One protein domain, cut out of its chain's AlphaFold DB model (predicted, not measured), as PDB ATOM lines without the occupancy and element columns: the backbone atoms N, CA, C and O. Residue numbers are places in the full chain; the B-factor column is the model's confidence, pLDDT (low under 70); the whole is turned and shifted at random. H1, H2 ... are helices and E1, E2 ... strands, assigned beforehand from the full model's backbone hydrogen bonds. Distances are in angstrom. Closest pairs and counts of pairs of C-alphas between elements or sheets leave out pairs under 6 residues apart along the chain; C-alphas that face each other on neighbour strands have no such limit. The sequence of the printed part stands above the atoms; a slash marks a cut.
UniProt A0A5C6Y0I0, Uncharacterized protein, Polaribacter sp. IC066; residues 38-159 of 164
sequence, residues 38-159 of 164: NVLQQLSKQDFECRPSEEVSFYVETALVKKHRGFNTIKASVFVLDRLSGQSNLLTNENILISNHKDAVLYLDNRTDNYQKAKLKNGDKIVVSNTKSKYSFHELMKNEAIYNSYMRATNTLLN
ATOM      1  N   ASN A  38     213.267 252.539 244.165       82.56
ATOM      2  CA  ASN A  38     213.903 251.642 243.201       82.56
ATOM      3  C   ASN A  38     212.949 250.510 242.785       82.56
ATOM      4  O   ASN A  38     213.006 249.397 243.304       82.56
ATOM      5  N   VAL A  39     212.091 250.801 241.802       84.81
ATOM      6  CA  VAL A  39     211.072 249.880 241.261       84.81
ATOM      7  C   VAL A  39     211.630 248.499 240.897       84.81
ATOM      8  O   VAL A  39     211.011 247.490 241.223       84.81
ATOM      9  N   LEU A  40     212.798 248.428 240.249       84.06
ATOM     10  CA  LEU A  40     213.389 247.151 239.827       84.06
ATOM     11  C   LEU A  40     213.815 246.303 241.026       84.06
ATOM     12  O   LEU A  40     213.588 245.094 241.044       84.06
ATOM     13  N   GLN A  41     214.397 246.940 242.042       83.69
ATOM     14  CA  GLN A  41     214.758 246.258 243.278       83.69
ATOM     15  C   GLN A  41     213.510 245.759 244.012       83.69
ATOM     16  O   GLN A  41     213.502 244.630 244.494       83.69
ATOM     17  N   GLN A  42     212.453 246.568 244.058       84.81
ATOM     18  CA  GLN A  42     211.194 246.213 244.707       84.81
ATOM     19  C   GLN A  42     210.538 244.994 244.048       84.81
ATOM     20  O   GLN A  42     210.198 244.021 244.714       84.81
ATOM     21  N   LEU A  43     210.464 244.996 242.715       84.69
ATOM     22  CA  LEU A  43     209.977 243.858 241.935       84.69
ATOM     23  C   LEU A  43     210.823 242.603 242.163       84.69
ATOM     24  O   LEU A  43     210.277 241.526 242.370       84.69
ATOM     25  N   SER A  44     212.153 242.744 242.201       82.31
ATOM     26  CA  SER A  44     213.042 241.600 242.433       82.31
ATOM     27  C   SER A  44     212.855 240.959 243.809       82.31
ATOM     28  O   SER A  44     213.019 239.752 243.934       82.31
ATOM     29  N   LYS A  45     212.490 241.732 244.842       82.00
ATOM     30  CA  LYS A  45     212.196 241.190 246.176       82.00
ATOM     31  C   LYS A  45     210.893 240.396 246.181       82.00
ATOM     32  O   LYS A  45     210.843 239.324 246.777       82.00
ATOM     33  N   GLN A  46     209.876 240.883 245.466       79.12
ATOM     34  CA  GLN A  46     208.578 240.210 245.362       79.12
ATOM     35  C   GLN A  46     208.689 238.804 244.763       79.12
ATOM     36  O   GLN A  46     207.928 237.929 245.166       79.12
ATOM     37  N   ASP A  47     209.656 238.564 243.871       74.94
ATOM     38  CA  ASP A  47     209.867 237.248 243.251       74.94
ATOM     39  C   ASP A  47     210.295 236.160 244.261       74.94
ATOM     40  O   ASP A  47     210.118 234.972 243.996       74.94
ATOM     41  N   PHE A  48     210.827 236.542 245.428       76.56
ATOM     42  CA  PHE A  48     211.294 235.607 246.463       76.56
ATOM     43  C   PHE A  48     210.414 235.589 247.722       76.56
ATOM     44  O   PHE A  48     210.681 234.820 248.648       76.56
ATOM     45  N   GLU A  49     209.364 236.411 247.783       75.81
ATOM     46  CA  GLU A  49     208.476 236.510 248.943       75.81
ATOM     47  C   GLU A  49     207.191 235.690 248.744       75.81
ATOM     48  O   GLU A  49     206.418 235.917 247.820       75.81
ATOM     49  N   CYS A  50     206.881 234.783 249.678       69.44
ATOM     50  CA  CYS A  50     205.626 234.012 249.652       69.44
ATOM     51  C   CYS A  50     204.370 234.881 249.862       69.44
ATOM     52  O   CYS A  50     203.252 234.469 249.550       69.44
ATOM     53  N   ARG A  51     204.539 236.071 250.444       70.50
ATOM     54  CA  ARG A  51     203.494 237.076 250.639       70.50
ATOM     55  C   ARG A  51     204.160 238.447 250.549       70.50
ATOM     56  O   ARG A  51     204.844 238.798 251.507       70.50
ATOM     57  N   PRO A  52     203.965 239.211 249.461       66.69
ATOM     58  CA  PRO A  52     204.647 240.485 249.290       66.69
ATOM     59  C   PRO A  52     204.271 241.430 250.433       66.69
ATOM     60  O   PRO A  52     203.102 241.817 250.589       66.69
ATOM     61  N   SER A  53     205.275 241.741 251.251       61.94
ATOM     62  CA  SER A  53     205.198 242.588 252.452       61.94
ATOM     63  C   SER A  53     205.145 244.088 252.132       61.94
ATOM     64  O   SER A  53     205.008 244.929 253.015       61.94
ATOM     65  N   GLU A  54     205.222 244.394 250.843       66.69
ATOM     66  CA  GLU A  54     205.446 245.703 250.258       66.69
ATOM     67  C   GLU A  54     204.281 246.681 250.501       66.69
ATOM     68  O   GLU A  54     203.104 246.364 250.270       66.69
ATOM     69  N   GLU A  55     204.643 247.905 250.908       80.50
ATOM     70  CA  GLU A  55     203.766 249.088 250.970       80.50
ATOM     71  C   GLU A  55     203.222 249.464 249.585       80.50
ATOM     72  O   GLU A  55     202.201 250.139 249.470       80.50
ATOM     73  N   VAL A  56     203.871 248.977 248.526       84.88
ATOM     74  CA  VAL A  56     203.491 249.212 247.137       84.88
ATOM     75  C   VAL A  56     203.088 247.918 246.438       84.88
ATOM     76  O   VAL A  56     203.514 246.818 246.782       84.88
ATOM     77  N   SER A  57     202.257 248.045 245.415       88.00
ATOM     78  CA  SER A  57     201.860 246.944 244.542       88.00
ATOM     79  C   SER A  57     201.971 247.362 243.083       88.00
ATOM     80  O   SER A  57     201.797 248.530 242.754       88.00
ATOM     81  N   PHE A  58     202.284 246.417 242.202       91.06
ATOM     82  CA  PHE A  58     202.440 246.680 240.775       91.06
ATOM     83  C   PHE A  58     201.312 246.021 240.003       91.06
ATOM     84  O   PHE A  58     200.918 244.891 240.301       91.06
ATOM     85  N   TYR A  59     200.792 246.724 239.007       93.06
ATOM     86  CA  TYR A  59     199.720 246.205 238.173       93.06
ATOM     87  C   TYR A  59     199.768 246.809 236.774       93.06
ATOM     88  O   TYR A  59     200.411 247.830 236.524       93.06
ATOM     89  N   VAL A  60     199.096 246.136 235.846       95.88
ATOM     90  CA  VAL A  60     199.013 246.527 234.445       95.88
ATOM     91  C   VAL A  60     197.562 246.776 234.081       95.88
ATOM     92  O   VAL A  60     196.707 245.914 234.282       95.88
ATOM     93  N   GLU A  61     197.298 247.935 233.491       96.00
ATOM     94  CA  GLU A  61     196.021 248.230 232.852       96.00
ATOM     95  C   GLU A  61     196.168 248.188 231.339       96.00
ATOM     96  O   GLU A  61     197.193 248.577 230.772       96.00
ATOM     97  N   THR A  62     195.115 247.733 230.670       95.56
ATOM     98  CA  THR A  62     195.073 247.622 229.218       95.56
ATOM     99  C   THR A  62     193.869 248.377 228.677       95.56
ATOM    100  O   THR A  62     192.761 248.298 229.201       95.56
ATOM    101  N   ALA A  63     194.085 249.111 227.593       95.88
ATOM    102  CA  ALA A  63     193.034 249.811 226.871       95.88
ATOM    103  C   ALA A  63     193.103 249.459 225.389       95.88
ATOM    104  O   ALA A  63     194.178 249.377 224.798       95.88
ATOM    105  N   LEU A  64     191.952 249.258 224.761       93.75
ATOM    106  CA  LEU A  64     191.891 248.989 223.333       93.75
ATOM    107  C   LEU A  64     192.147 250.281 222.547       93.75
ATOM    108  O   LEU A  64     191.412 251.251 222.696       93.75
ATOM    109  N   VAL A  65     193.153 250.274 221.670       91.94
ATOM    110  CA  VAL A  65     193.452 251.411 220.783       91.94
ATOM    111  C   VAL A  65     192.780 251.213 219.432       91.94
ATOM    112  O   VAL A  65     192.131 252.117 218.912       91.94
ATOM    113  N   LYS A  66     192.937 250.024 218.841       89.25
ATOM    114  CA  LYS A  66     192.407 249.726 217.510       89.25
ATOM    115  C   LYS A  66     192.130 248.239 217.335       89.25
ATOM    116  O   LYS A  66     192.953 247.406 217.700       89.25
ATOM    117  N   LYS A  67     190.991 247.907 216.727       89.31
ATOM    118  CA  LYS A  67     190.668 246.539 216.298       89.31
ATOM    119  C   LYS A  67     191.032 246.347 214.835       89.31
ATOM    120  O   LYS A  67     190.740 247.207 214.005       89.31
ATOM    121  N   HIS A  68     191.621 245.203 214.521       84.88
ATOM    122  CA  HIS A  68     191.869 244.758 213.157       84.88
ATOM    123  C   HIS A  68     191.336 243.337 212.961       84.88
ATOM    124  O   HIS A  68     190.991 242.623 213.906       84.88
ATOM    125  N   ARG A  69     191.256 242.901 211.701       81.75
ATOM    126  CA  ARG A  69     190.917 241.513 211.394       81.75
ATOM    127  C   ARG A  69     192.109 240.626 211.755       81.75
ATOM    128  O   ARG A  69     193.142 240.685 211.102       81.75
ATOM    129  N   GLY A  70     191.949 239.820 212.802       82.12
ATOM    130  CA  GLY A  70     192.949 238.850 213.261       82.12
ATOM    131  C   GLY A  70     193.881 239.349 214.367       82.12
ATOM    132  O   GLY A  70     194.459 238.523 215.064       82.12
ATOM    133  N   PHE A  71     193.974 240.656 214.604       88.19
ATOM    134  CA  PHE A  71     194.776 241.211 215.693       88.19
ATOM    135  C   PHE A  71     194.171 242.498 216.248       88.19
ATOM    136  O   PHE A  71     193.365 243.155 215.593       88.19
ATOM    137  N   ASN A  72     194.582 242.879 217.448       90.56
ATOM    138  CA  ASN A  72     194.205 244.127 218.090       90.56
ATOM    139  C   ASN A  72     195.460 244.894 218.498       90.56
ATOM    140  O   ASN A  72     196.454 244.305 218.916       90.56
ATOM    141  N   THR A  73     195.392 246.214 218.406       91.00
ATOM    142  CA  THR A  73     196.357 247.106 219.036       91.00
ATOM    143  C   THR A  73     195.771 247.555 220.359       91.00
ATOM    144  O   THR A  73     194.693 248.159 220.398       91.00
ATOM    145  N   ILE A  74     196.481 247.278 221.439       93.00
ATOM    146  CA  ILE A  74     196.140 247.749 222.775       93.00
ATOM    147  C   ILE A  74     197.215 248.708 223.274       93.00
ATOM    148  O   ILE A  74     198.341 248.693 222.788       93.00
ATOM    149  N   LYS A  75     196.875 249.505 224.275       93.81
ATOM    150  CA  LYS A  75     197.810 250.258 225.094       93.81
ATOM    151  C   LYS A  75     197.901 249.559 226.440       93.81
ATOM    152  O   LYS A  75     196.890 249.468 227.130       93.81
ATOM    153  N   ALA A  76     199.077 249.066 226.800       94.00
ATOM    154  CA  ALA A  76     199.352 248.508 228.117       94.00
ATOM    155  C   ALA A  76     200.113 249.541 228.947       94.00
ATOM    156  O   ALA A  76     201.091 250.115 228.474       94.00
ATOM    157  N   SER A  77     199.652 249.798 230.164       94.75
ATOM    158  CA  SER A  77     200.237 250.777 231.079       94.75
ATOM    159  C   SER A  77     200.581 250.082 232.386       94.75
ATOM    160  O   SER A  77     199.726 249.420 232.966       94.75
ATOM    161  N   VAL A  78     201.830 250.204 232.825       94.00
ATOM    162  CA  VAL A  78     202.300 249.628 234.087       94.00
ATOM    163  C   VAL A  78     202.262 250.708 235.151       94.00
ATOM    164  O   VAL A  78     202.819 251.794 234.963       94.00
ATOM    165  N   PHE A  79     201.636 250.391 236.272       92.81
ATOM    166  CA  PHE A  79     201.468 251.282 237.401       92.81
ATOM    167  C   PHE A  79     202.082 250.688 238.660       92.81
ATOM    168  O   PHE A  79     202.181 249.470 238.829       92.81
ATOM    169  N   VAL A  80     202.454 251.587 239.560       91.38
ATOM    170  CA  VAL A  80     202.743 251.277 240.954       91.38
ATOM    171  C   VAL A  80     201.685 251.952 241.819       91.38
ATOM    172  O   VAL A  80     201.392 253.130 241.638       91.38
ATOM    173  N   LEU A  81     201.089 251.189 242.724       89.75
ATOM    174  CA  LEU A  81     200.041 251.593 243.650       89.75
ATOM    175  C   LEU A  81     200.601 251.593 245.065       89.75
ATOM    176  O   LEU A  81     201.032 250.547 245.548       89.75
ATOM    177  N   ASP A  82     200.525 252.732 245.738       87.50
ATOM    178  CA  ASP A  82     200.689 252.815 247.184       87.50
ATOM    179  C   ASP A  82     199.460 252.189 247.852       87.50
ATOM    180  O   ASP A  82     198.329 252.643 247.660       87.50
ATOM    181  N   ARG A  83     199.664 251.126 248.630       84.75
ATOM    182  CA  ARG A  83     198.576 250.384 249.278       84.75
ATOM    183  C   ARG A  83     197.983 251.143 250.461       84.75
ATOM    184  O   ARG A  83     196.847 250.856 250.831       84.75
ATOM    185  N   LEU A  84     198.729 252.079 251.050       84.06
ATOM    186  CA  LEU A  84     198.278 252.886 252.181       84.06
ATOM    187  C   LEU A  84     197.446 254.077 251.707       84.06
ATOM    188  O   LEU A  84     196.351 254.299 252.219       84.06
ATOM    189  N   SER A  85     197.944 254.836 250.726       83.62
ATOM    190  CA  SER A  85     197.225 256.011 250.210       83.62
ATOM    191  C   SER A  85     196.220 255.689 249.099       83.62
ATOM    192  O   SER A  85     195.354 256.512 248.806       83.62
ATOM    193  N   GLY A  86     196.328 254.518 248.465       83.94
ATOM    194  CA  GLY A  86     195.508 254.129 247.316       83.94
ATOM    195  C   GLY A  86     195.859 254.869 246.022       83.94
ATOM    196  O   GLY A  86     195.132 254.750 245.037       83.94
ATOM    197  N   GLN A  87     196.945 255.644 246.002       86.69
ATOM    198  CA  GLN A  87     197.347 256.409 244.828       86.69
ATOM    199  C   GLN A  87     198.285 255.623 243.921       86.69
ATOM    200  O   GLN A  87     199.193 254.927 244.380       86.69
ATOM    201  N   SER A  88     198.080 255.771 242.615       89.81
ATOM    202  CA  SER A  88     198.850 255.084 241.585       89.81
ATOM    203  C   SER A  88     199.690 256.052 240.759       89.81
ATOM    204  O   SER A  88     199.165 257.056 240.276       89.81
ATOM    205  N   ASN A  89     200.942 255.692 240.488       90.25
ATOM    206  CA  ASN A  89     201.798 256.397 239.541       90.25
ATOM    207  C   ASN A  89     202.125 255.523 238.328       90.25
ATOM    208  O   ASN A  89     202.368 254.320 238.439       90.25
ATOM    209  N   LEU A  90     202.148 256.152 237.152       90.88
ATOM    210  CA  LEU A  90     202.492 255.500 235.893       90.88
ATOM    211  C   LEU A  90     204.008 255.294 235.799       90.88
ATOM    212  O   LEU A  90     204.772 256.254 235.881       90.88
ATOM    213  N   LEU A  91     204.435 254.057 235.555       90.50
ATOM    214  CA  LEU A  91     205.841 253.716 235.338       90.50
ATOM    215  C   LEU A  91     206.219 253.799 233.859       90.50
ATOM    216  O   LEU A  91     207.242 254.378 233.494       90.50
ATOM    217  N   THR A  92     205.391 253.199 233.007       91.19
ATOM    218  CA  THR A  92     205.587 253.154 231.558       91.19
ATOM    219  C   THR A  92     204.281 252.780 230.864       91.19
ATOM    220  O   THR A  92     203.379 252.202 231.477       91.19
ATOM    221  N   ASN A  93     204.160 253.117 229.586       91.88
ATOM    222  CA  ASN A  93     203.056 252.685 228.748       91.88
ATOM    223  C   ASN A  93     203.532 252.404 227.330       91.88
ATOM    224  O   ASN A  93     204.374 253.125 226.808       91.88
ATOM    225  N   GLU A  94     202.963 251.375 226.709       89.88
ATOM    226  CA  GLU A  94     203.326 250.974 225.355       89.88
ATOM    227  C   GLU A  94     202.129 250.497 224.552       89.88
ATOM    228  O   GLU A  94     201.175 249.923 225.081       89.88
ATOM    229  N   ASN A  95     202.209 250.703 223.238       90.12
ATOM    230  CA  ASN A  95     201.260 250.118 222.305       90.12
ATOM    231  C   ASN A  95     201.735 248.723 221.901       90.12
ATOM    232  O   ASN A  95     202.856 248.553 221.417       90.12
ATOM    233  N   ILE A  96     200.862 247.734 222.064       90.00
ATOM    234  CA  ILE A  96     201.161 246.322 221.848       90.00
ATOM    235  C   ILE A  96     200.182 245.748 220.835       90.00
ATOM    236  O   ILE A  96     198.971 245.955 220.915       90.00
ATOM    237  N   LEU A  97     200.730 245.018 219.871       90.12
ATOM    238  CA  LEU A  97     199.989 244.226 218.912       90.12
ATOM    239  C   LEU A  97     199.796 242.818 219.434       90.12
ATOM    240  O   LEU A  97     200.752 242.106 219.751       90.12
ATOM    241  N   ILE A  98     198.529 242.443 219.456       89.75
ATOM    242  CA  ILE A  98     198.035 241.234 220.066       89.75
ATOM    243  C   ILE A  98     197.270 240.435 219.016       89.75
ATOM    244  O   ILE A  98     196.251 240.890 218.501       89.75
ATOM    245  N   SER A  99     197.741 239.228 218.715       86.94
ATOM    246  CA  SER A  99     197.043 238.296 217.822       86.94
ATOM    247  C   SER A  99     195.786 237.738 218.486       86.94
ATOM    248  O   SER A  99     195.840 237.307 219.633       86.94
ATOM    249  N   ASN A 100     194.659 237.680 217.776       82.88
ATOM    250  CA  ASN A 100     193.418 237.100 218.316       82.88
ATOM    251  C   ASN A 100     193.452 235.564 218.329       82.88
ATOM    252  O   ASN A 100     192.751 234.938 219.112       82.88
ATOM    253  N   HIS A 101     194.253 234.966 217.448       77.31
ATOM    254  CA  HIS A 101     194.463 233.525 217.327       77.31
ATOM    255  C   HIS A 101     195.927 233.249 216.978       77.31
ATOM    256  O   HIS A 101     196.617 234.119 216.445       77.31
ATOM    257  N   LYS A 102     196.402 232.034 217.269       70.19
ATOM    258  CA  LYS A 102     197.806 231.632 217.081       70.19
ATOM    259  C   LYS A 102     198.295 231.804 215.636       70.19
ATOM    260  O   LYS A 102     199.443 232.183 215.431       70.19
ATOM    261  N   ASP A 103     197.405 231.602 214.667       68.31
ATOM    262  CA  ASP A 103     197.721 231.673 213.235       68.31
ATOM    263  C   ASP A 103     197.566 233.086 212.645       68.31
ATOM    264  O   ASP A 103     197.736 233.291 211.441       68.31
ATOM    265  N   ALA A 104     197.235 234.086 213.471       71.75
ATOM    266  CA  ALA A 104     197.042 235.443 212.987       71.75
ATOM    267  C   ALA A 104     198.381 236.062 212.578       71.75
ATOM    268  O   ALA A 104     199.308 236.203 213.384       71.75
ATOM    269  N   VAL A 105     198.458 236.514 211.328       67.12
ATOM    270  CA  VAL A 105     199.621 237.242 210.825       67.12
ATOM    271  C   VAL A 105     199.568 238.683 211.330       67.12
ATOM    272  O   VAL A 105     198.724 239.480 210.921       67.12
ATOM    273  N   LEU A 106     200.502 239.031 212.215       68.81
ATOM    274  CA  LEU A 106     200.707 240.408 212.665       68.81
ATOM    275  C   LEU A 106     201.387 241.219 211.559       68.81
ATOM    276  O   LEU A 106     202.618 241.227 211.464       68.81
ATOM    277  N   TYR A 107     200.582 241.893 210.741       61.59
ATOM    278  CA  TYR A 107     201.066 242.839 209.744       61.59
ATOM    279  C   TYR A 107     201.362 244.183 210.421       61.59
ATOM    280  O   TYR A 107     200.446 244.933 210.757       61.59
ATOM    281  N   LEU A 108     202.644 244.479 210.652       62.88
ATOM    282  CA  LEU A 108     203.080 245.854 210.901       62.88
ATOM    283  C   LEU A 108     203.466 246.448 209.557       62.88
ATOM    284  O   LEU A 108     204.303 245.878 208.862       62.88
ATOM    285  N   ASP A 109     202.882 247.593 209.221       55.88
ATOM    286  CA  ASP A 109     203.342 248.385 208.087       55.88
ATOM    287  C   ASP A 109     204.821 248.745 208.320       55.88
ATOM    288  O   ASP A 109     205.186 249.271 209.374       55.88
ATOM    289  N   ASN A 110     205.693 248.403 207.370       50.06
ATOM    290  CA  ASN A 110     207.153 248.506 207.500       50.06
ATOM    291  C   ASN A 110     207.667 249.959 207.488       50.06
ATOM    292  O   ASN A 110     208.864 250.187 207.399       50.06
ATOM    293  N   ARG A 111     206.793 250.962 207.603       47.34
ATOM    294  CA  ARG A 111     207.143 252.387 207.482       47.34
ATOM    295  C   ARG A 111     207.891 252.984 208.681       47.34
ATOM    296  O   ARG A 111     208.170 254.179 208.683       47.34
ATOM    297  N   THR A 112     208.234 252.194 209.695       46.91
ATOM    298  CA  THR A 112     209.033 252.638 210.850       46.91
ATOM    299  C   THR A 112     210.288 251.780 210.981       46.91
ATOM    300  O   THR A 112     210.348 250.841 211.774       46.91
ATOM    301  N   ASP A 113     211.286 252.126 210.172       41.19
ATOM    302  CA  ASP A 113     212.525 251.385 209.896       41.19
ATOM    303  C   ASP A 113     213.615 251.438 210.987       41.19
ATOM    304  O   ASP A 113     214.778 251.207 210.694       41.19
ATOM    305  N   ASN A 114     213.308 251.716 212.262       42.34
ATOM    306  CA  ASN A 114     214.382 251.749 213.279       42.34
ATOM    307  C   ASN A 114     214.000 251.379 214.716       42.34
ATOM    308  O   ASN A 114     214.816 251.510 215.626       42.34
ATOM    309  N   TYR A 115     212.787 250.888 214.955       47.53
ATOM    310  CA  TYR A 115     212.386 250.510 216.307       47.53
ATOM    311  C   TYR A 115     212.639 249.025 216.525       47.53
ATOM    312  O   TYR A 115     212.081 248.188 215.814       47.53
ATOM    313  N   GLN A 116     213.489 248.697 217.503       50.53
ATOM    314  CA  GLN A 116     213.671 247.327 217.972       50.53
ATOM    315  C   GLN A 116     212.297 246.768 218.357       50.53
ATOM    316  O   GLN A 116     211.728 247.111 219.392       50.53
ATOM    317  N   LYS A 117     211.740 245.937 217.472       59.53
ATOM    318  CA  LYS A 117     210.473 245.230 217.652       59.53
ATOM    319  C   LYS A 117     210.687 244.194 218.753       59.53
ATOM    320  O   LYS A 117     210.973 243.033 218.468       59.53
ATOM    321  N   ALA A 118     210.614 244.616 220.011       70.56
ATOM    322  CA  ALA A 118     210.722 243.710 221.140       70.56
ATOM    323  C   ALA A 118     209.486 242.797 221.144       70.56
ATOM    324  O   ALA A 118     208.355 243.228 221.386       70.56
ATOM    325  N   LYS A 119     209.711 241.528 220.797       81.31
ATOM    326  CA  LYS A 119     208.717 240.462 220.914       81.31
ATOM    327  C   LYS A 119     208.678 240.008 222.372       81.31
ATOM    328  O   LYS A 119     209.721 239.714 222.955       81.31
ATOM    329  N   LEU A 120     207.486 239.966 222.957       84.44
ATOM    330  CA  LEU A 120     207.266 239.463 224.312       84.44
ATOM    331  C   LEU A 120     207.295 237.926 224.334       84.44
ATOM    332  O   LEU A 120     207.160 237.275 223.294       84.44
ATOM    333  N   LYS A 121     207.455 237.336 225.528       83.38
ATOM    334  CA  LYS A 121     207.526 235.872 225.720       83.38
ATOM    335  C   LYS A 121     206.312 235.139 225.131       83.38
ATOM    336  O   LYS A 121     206.465 234.081 224.531       83.38
ATOM    337  N   ASN A 122     205.129 235.742 225.231       81.75
ATOM    338  CA  ASN A 122     203.871 235.215 224.699       81.75
ATOM    339  C   ASN A 122     203.669 235.444 223.186       81.75
ATOM    340  O   ASN A 122     202.655 235.037 222.626       81.75
ATOM    341  N   GLY A 123     204.617 236.097 222.511       82.06
ATOM    342  CA  GLY A 123     204.570 236.364 221.078       82.06
ATOM    343  C   GLY A 123     203.936 237.691 220.663       82.06
ATOM    344  O   GLY A 123     204.015 238.024 219.477       82.06
ATOM    345  N   ASP A 124     203.393 238.461 221.608       87.25
ATOM    346  CA  ASP A 124     202.901 239.816 221.357       87.25
ATOM    347  C   ASP A 124     204.058 240.751 220.950       87.25
ATOM    348  O   ASP A 124     205.225 240.531 221.297       87.25
ATOM    349  N   LYS A 125     203.751 241.804 220.184       87.19
ATOM    350  CA  LYS A 125     204.766 242.712 219.622       87.19
ATOM    351  C   LYS A 125     204.563 244.140 220.104       87.19
ATOM    352  O   LYS A 125     203.489 244.699 219.912       87.19
ATOM    353  N   ILE A 126     205.607 244.759 220.644       85.62
ATOM    354  CA  ILE A 126     205.594 246.192 220.963       85.62
ATOM    355  C   ILE A 126     205.725 246.982 219.652       85.62
ATOM    356  O   ILE A 126     206.631 246.728 218.856       85.62
ATOM    357  N   VAL A 127     204.783 247.894 219.394       76.81
ATOM    358  CA  VAL A 127     204.685 248.648 218.127       76.81
ATOM    359  C   VAL A 127     205.650 249.823 218.105       76.81
ATOM    360  O   VAL A 127     206.323 250.067 217.110       76.81
ATOM    361  N   VAL A 128     205.691 250.557 219.211       69.12
ATOM    362  CA  VAL A 128     206.527 251.734 219.440       69.12
ATOM    363  C   VAL A 128     206.872 251.687 220.912       69.12
ATOM    364  O   VAL A 128     205.944 251.546 221.702       69.12
ATOM    365  N   SER A 129     208.163 251.767 221.248       63.53
ATOM    366  CA  SER A 129     208.574 251.959 222.635       63.53
ATOM    367  C   SER A 129     208.642 253.453 222.940       63.53
ATOM    368  O   SER A 129     209.316 254.206 222.231       63.53
ATOM    369  N   ASN A 130     207.914 253.900 223.954       62.47
ATOM    370  CA  ASN A 130     207.929 255.268 224.430       62.47
ATOM    371  C   ASN A 130     209.245 255.533 225.173       62.47
ATOM    372  O   ASN A 130     209.375 255.278 226.365       62.47
ATOM    373  N   THR A 131     210.220 256.119 224.479       62.56
ATOM    374  CA  THR A 131     211.540 256.460 225.041       62.56
ATOM    375  C   THR A 131     211.499 257.512 226.156       62.56
ATOM    376  O   THR A 131     212.534 257.814 226.745       62.56
ATOM    377  N   LYS A 132     210.327 258.091 226.456       70.12
ATOM    378  CA  LYS A 132     210.162 259.109 227.503       70.12
ATOM    379  C   LYS A 132     209.916 258.528 228.896       70.12
ATOM    380  O   LYS A 132     209.975 259.285 229.861       70.12
ATOM    381  N   SER A 133     209.592 257.238 229.031       75.12
ATOM    382  CA  SER A 133     209.374 256.640 230.353       75.12
ATOM    383  C   SER A 133     210.693 256.281 231.035       75.12
ATOM    384  O   SER A 133     211.605 255.762 230.398       75.12
ATOM    385  N   LYS A 134     210.768 256.502 232.355       79.25
ATOM    386  CA  LYS A 134     211.933 256.158 233.193       79.25
ATOM    387  C   LYS A 134     212.263 254.660 233.164       79.25
ATOM    388  O   LYS A 134     213.419 254.288 233.319       79.25
ATOM    389  N   TYR A 135     211.250 253.817 232.962       84.56
ATOM    390  CA  TYR A 135     211.381 252.363 232.923       84.56
ATOM    391  C   TYR A 135     211.001 251.813 231.550       84.56
ATOM    392  O   TYR A 135     210.061 252.297 230.916       84.56
ATOM    393  N   SER A 136     211.709 250.773 231.110       85.94
ATOM    394  CA  SER A 136     211.378 250.037 229.892       85.94
ATOM    395  C   SER A 136     210.290 249.005 230.175       85.94
ATOM    396  O   SER A 136     210.454 248.138 231.034       85.94
ATOM    397  N   PHE A 137     209.196 249.039 229.410       88.00
ATOM    398  CA  PHE A 137     208.139 248.027 229.501       88.00
ATOM    399  C   PHE A 137     208.689 246.613 229.297       88.00
ATOM    400  O   PHE A 137     208.310 245.688 230.010       88.00
ATOM    401  N   HIS A 138     209.629 246.440 228.362       86.44
ATOM    402  CA  HIS A 138     210.245 245.142 228.100       86.44
ATOM    403  C   HIS A 138     211.011 244.600 229.315       86.44
ATOM    404  O   HIS A 138     210.988 243.396 229.567       86.44
ATOM    405  N   GLU A 139     211.677 245.470 230.076       86.75
ATOM    406  CA  GLU A 139     212.394 245.069 231.289       86.75
ATOM    407  C   GLU A 139     211.437 244.713 232.422       86.75
ATOM    408  O   GLU A 139     211.605 243.667 233.042       86.75
ATOM    409  N   LEU A 140     210.398 245.524 232.635       89.44
ATOM    410  CA  LEU A 140     209.380 245.266 233.657       89.44
ATOM    411  C   LEU A 140     208.632 243.948 233.408       89.44
ATOM    412  O   LEU A 140     208.375 243.195 234.340       89.44
ATOM    413  N   MET A 141     208.365 243.612 232.145       89.12
ATOM    414  CA  MET A 141     207.721 242.352 231.749       89.12
ATOM    415  C   MET A 141     208.573 241.096 231.985       89.12
ATOM    416  O   MET A 141     208.087 239.982 231.773       89.12
ATOM    417  N   LYS A 142     209.846 241.228 232.385       88.19
ATOM    418  CA  LYS A 142     210.654 240.072 232.809       88.19
ATOM    419  C   LYS A 142     210.201 239.535 234.164       88.19
ATOM    420  O   LYS A 142     210.353 238.334 234.384       88.19
ATOM    421  N   ASN A 143     209.654 240.402 235.015       89.38
ATOM    422  CA  ASN A 143     209.104 240.046 236.312       89.38
ATOM    423  C   ASN A 143     207.754 239.327 236.152       89.38
ATOM    424  O   ASN A 143     206.904 239.730 235.350       89.38
ATOM    425  N   GLU A 144     207.560 238.262 236.925       88.00
ATOM    426  CA  GLU A 144     206.392 237.395 236.795       88.00
ATOM    427  C   GLU A 144     205.099 238.085 237.256       88.00
ATOM    428  O   GLU A 144     204.063 237.944 236.605       88.00
ATOM    429  N   ALA A 145     205.143 238.893 238.319       88.81
ATOM    430  CA  ALA A 145     203.961 239.590 238.826       88.81
ATOM    431  C   ALA A 145     203.386 240.561 237.782       88.81
ATOM    432  O   ALA A 145     202.173 240.572 237.534       88.81
ATOM    433  N   ILE A 146     204.260 241.324 237.117       92.00
ATOM    434  CA  ILE A 146     203.870 242.240 236.036       92.00
ATOM    435  C   ILE A 146     203.367 241.456 234.825       92.00
ATOM    436  O   ILE A 146     202.301 241.777 234.294       92.00
ATOM    437  N   TYR A 147     204.079 240.405 234.413       92.19
ATOM    438  CA  TYR A 147     203.671 239.569 233.285       92.19
ATOM    439  C   TYR A 147     202.289 238.933 233.509       92.19
ATOM    440  O   TYR A 147     201.411 239.033 232.653       92.19
ATOM    441  N   ASN A 148     202.041 238.367 234.691       91.44
ATOM    442  CA  ASN A 148     200.759 237.761 235.048       91.44
ATOM    443  C   ASN A 148     199.636 238.800 235.166       91.44
ATOM    444  O   ASN A 148     198.479 238.516 234.841       91.44
ATOM    445  N   SER A 149     199.944 240.012 235.635       93.31
ATOM    446  CA  SER A 149     198.991 241.126 235.623       93.31
ATOM    447  C   SER A 149     198.626 241.524 234.189       93.31
ATOM    448  O   SER A 149     197.441 241.622 233.873       93.31
ATOM    449  N   TYR A 150     199.614 241.639 233.300       94.56
ATOM    450  CA  TYR A 150     199.406 241.905 231.878       94.56
ATOM    451  C   TYR A 150     198.559 240.821 231.195       94.56
ATOM    452  O   TYR A 150     197.593 241.137 230.501       94.56
ATOM    453  N   MET A 151     198.872 239.540 231.412       93.62
ATOM    454  CA  MET A 151     198.120 238.427 230.822       93.62
ATOM    455  C   MET A 151     196.655 238.440 231.268       93.62
ATOM    456  O   MET A 151     195.760 238.315 230.437       93.62
ATOM    457  N   ARG A 152     196.386 238.696 232.556       93.81
ATOM    458  CA  ARG A 152     195.013 238.866 233.058       93.81
ATOM    459  C   ARG A 152     194.310 240.047 232.400       93.81
ATOM    460  O   ARG A 152     193.230 239.874 231.846       93.81
ATOM    461  N   ALA A 153     194.934 241.223 232.408       94.44
ATOM    462  CA  ALA A 153     194.338 242.434 231.854       94.44
ATOM    463  C   ALA A 153     194.037 242.299 230.350       94.44
ATOM    464  O   ALA A 153     192.998 242.751 229.871       94.44
ATOM    465  N   THR A 154     194.918 241.655 229.583       93.56
ATOM    466  CA  THR A 154     194.704 241.418 228.145       93.56
ATOM    467  C   THR A 154     193.621 240.383 227.869       93.56
ATOM    468  O   THR A 154     192.762 240.628 227.019       93.56
ATOM    469  N   ASN A 155     193.619 239.271 228.605       92.06
ATOM    470  CA  ASN A 155     192.582 238.246 228.516       92.06
ATOM    471  C   ASN A 155     191.200 238.826 228.837       92.06
ATOM    472  O   ASN A 155     190.263 238.611 228.073       92.06
ATOM    473  N   THR A 156     191.082 239.635 229.895       93.44
ATOM    474  CA  THR A 156     189.826 240.311 230.251       93.44
ATOM    475  C   THR A 156     189.394 241.321 229.187       93.44
ATOM    476  O   THR A 156     188.236 241.316 228.780       93.44
ATOM    477  N   LEU A 157     190.306 242.166 228.696       93.88
ATOM    478  CA  LEU A 157     189.980 243.201 227.707       93.88
ATOM    479  C   LEU A 157     189.491 242.614 226.375       93.88
ATOM    480  O   LEU A 157     188.612 243.182 225.725       93.88
ATOM    481  N   LEU A 158     190.107 241.519 225.933       91.12
ATOM    482  CA  LEU A 158     189.883 240.943 224.607       91.12
ATOM    483  C   LEU A 158     189.044 239.660 224.627       91.12
ATOM    484  O   LEU A 158     188.786 239.110 223.558       91.12
ATOM    485  N   ASN A 159     188.610 239.219 225.810       89.81
ATOM    486  CA  ASN A 159     187.907 237.959 226.043       89.81
ATOM    487  C   ASN A 159     188.661 236.755 225.452       89.81
ATOM    488  O   ASN A 159     188.172 236.078 224.546       89.81
TER     489      ASN A 159
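This is residues 38 to 159 of the 164 residues of an uncharacterized protein of Polaribacter sp. IC066 (UniProt A0A5C6Y0I0). A long, strongly twisted sheet makes a wall of three long antiparallel strands, E1, E2 and E3, with short E4 paired to the later part of E3; H3 packs slantwise on the sheet, chiefly against E1. H1 is near E1, H2 only grazes the sheet, and a long unnamed stretch, residues 100 to 124, joins E3 to E4. The printed part has 122 residues, with three named helices and four named strands in the order H1 E1 E2 E3 E4 H2 H3; the sheet order is E1 - E2 - E3 - E4, all antiparallel, and the class is mixed. The whole is compact, with a radius of gyration of the C-alphas of 15.2 A and spans of 43 by 31 by 25 A.

H1, residues 39 to 46, is near E1, residues 56 to 67, with 9 pairs of C-alphas within 10 A. E1 and E2, residues 71 to 82, form a hairpin; N 61 and O 77 are 2.9 A apart, within hydrogen-bond range. E2 and E3, residues 88 to 99, form a second hairpin, with N 76 and O 94 at 2.8 A; E3 bends by 70 degrees at residue 91. E3 and E4, residues 125 to 128, form a third, with N 97 and O 125 at 2.8 A. The four strands make a meander, each the antiparallel neighbour of the one before; E1 and E4 are edge strands and are apart. H2, residues 137 to 140, only grazes the sheet, its closest C-alphas to E3 being those of Thr 92 and Phe 137, 6.1 A apart. H3, residues 144 to 158, is on the sheet over E2, slantwise at 41 degrees on the local plane, at a height over the sheet of 4.5 A. Its closest C-alphas to E1 are those of Val 60 and Tyr 150, 5.3 A apart. H1 and H3 lie on one face of the sheet, giving two layers. In H1 and H3 every O i to N i+4 pair is within hydrogen-bond range; H2 is too short for one.

H1 begins at C-alpha 39 (211.072, 249.880, 241.261). E1 is 33.5 A long, E2 34.1 A, E3 29.2 A and E4 9.2 A. H3, 20.8 A long, ends at C-alpha 158 (189.883, 240.943, 224.607).

The C-alphas farthest apart are those of Ser 53 and Arg 111, 46.1 A. The printed part has no cut, and the link from E3 to E4 is long. The mean pLDDT of the printed part is 81.9; under 70 are residue 50, residues 52 to 54, residue 103, residues 105 to 117 and residues 128 to 131.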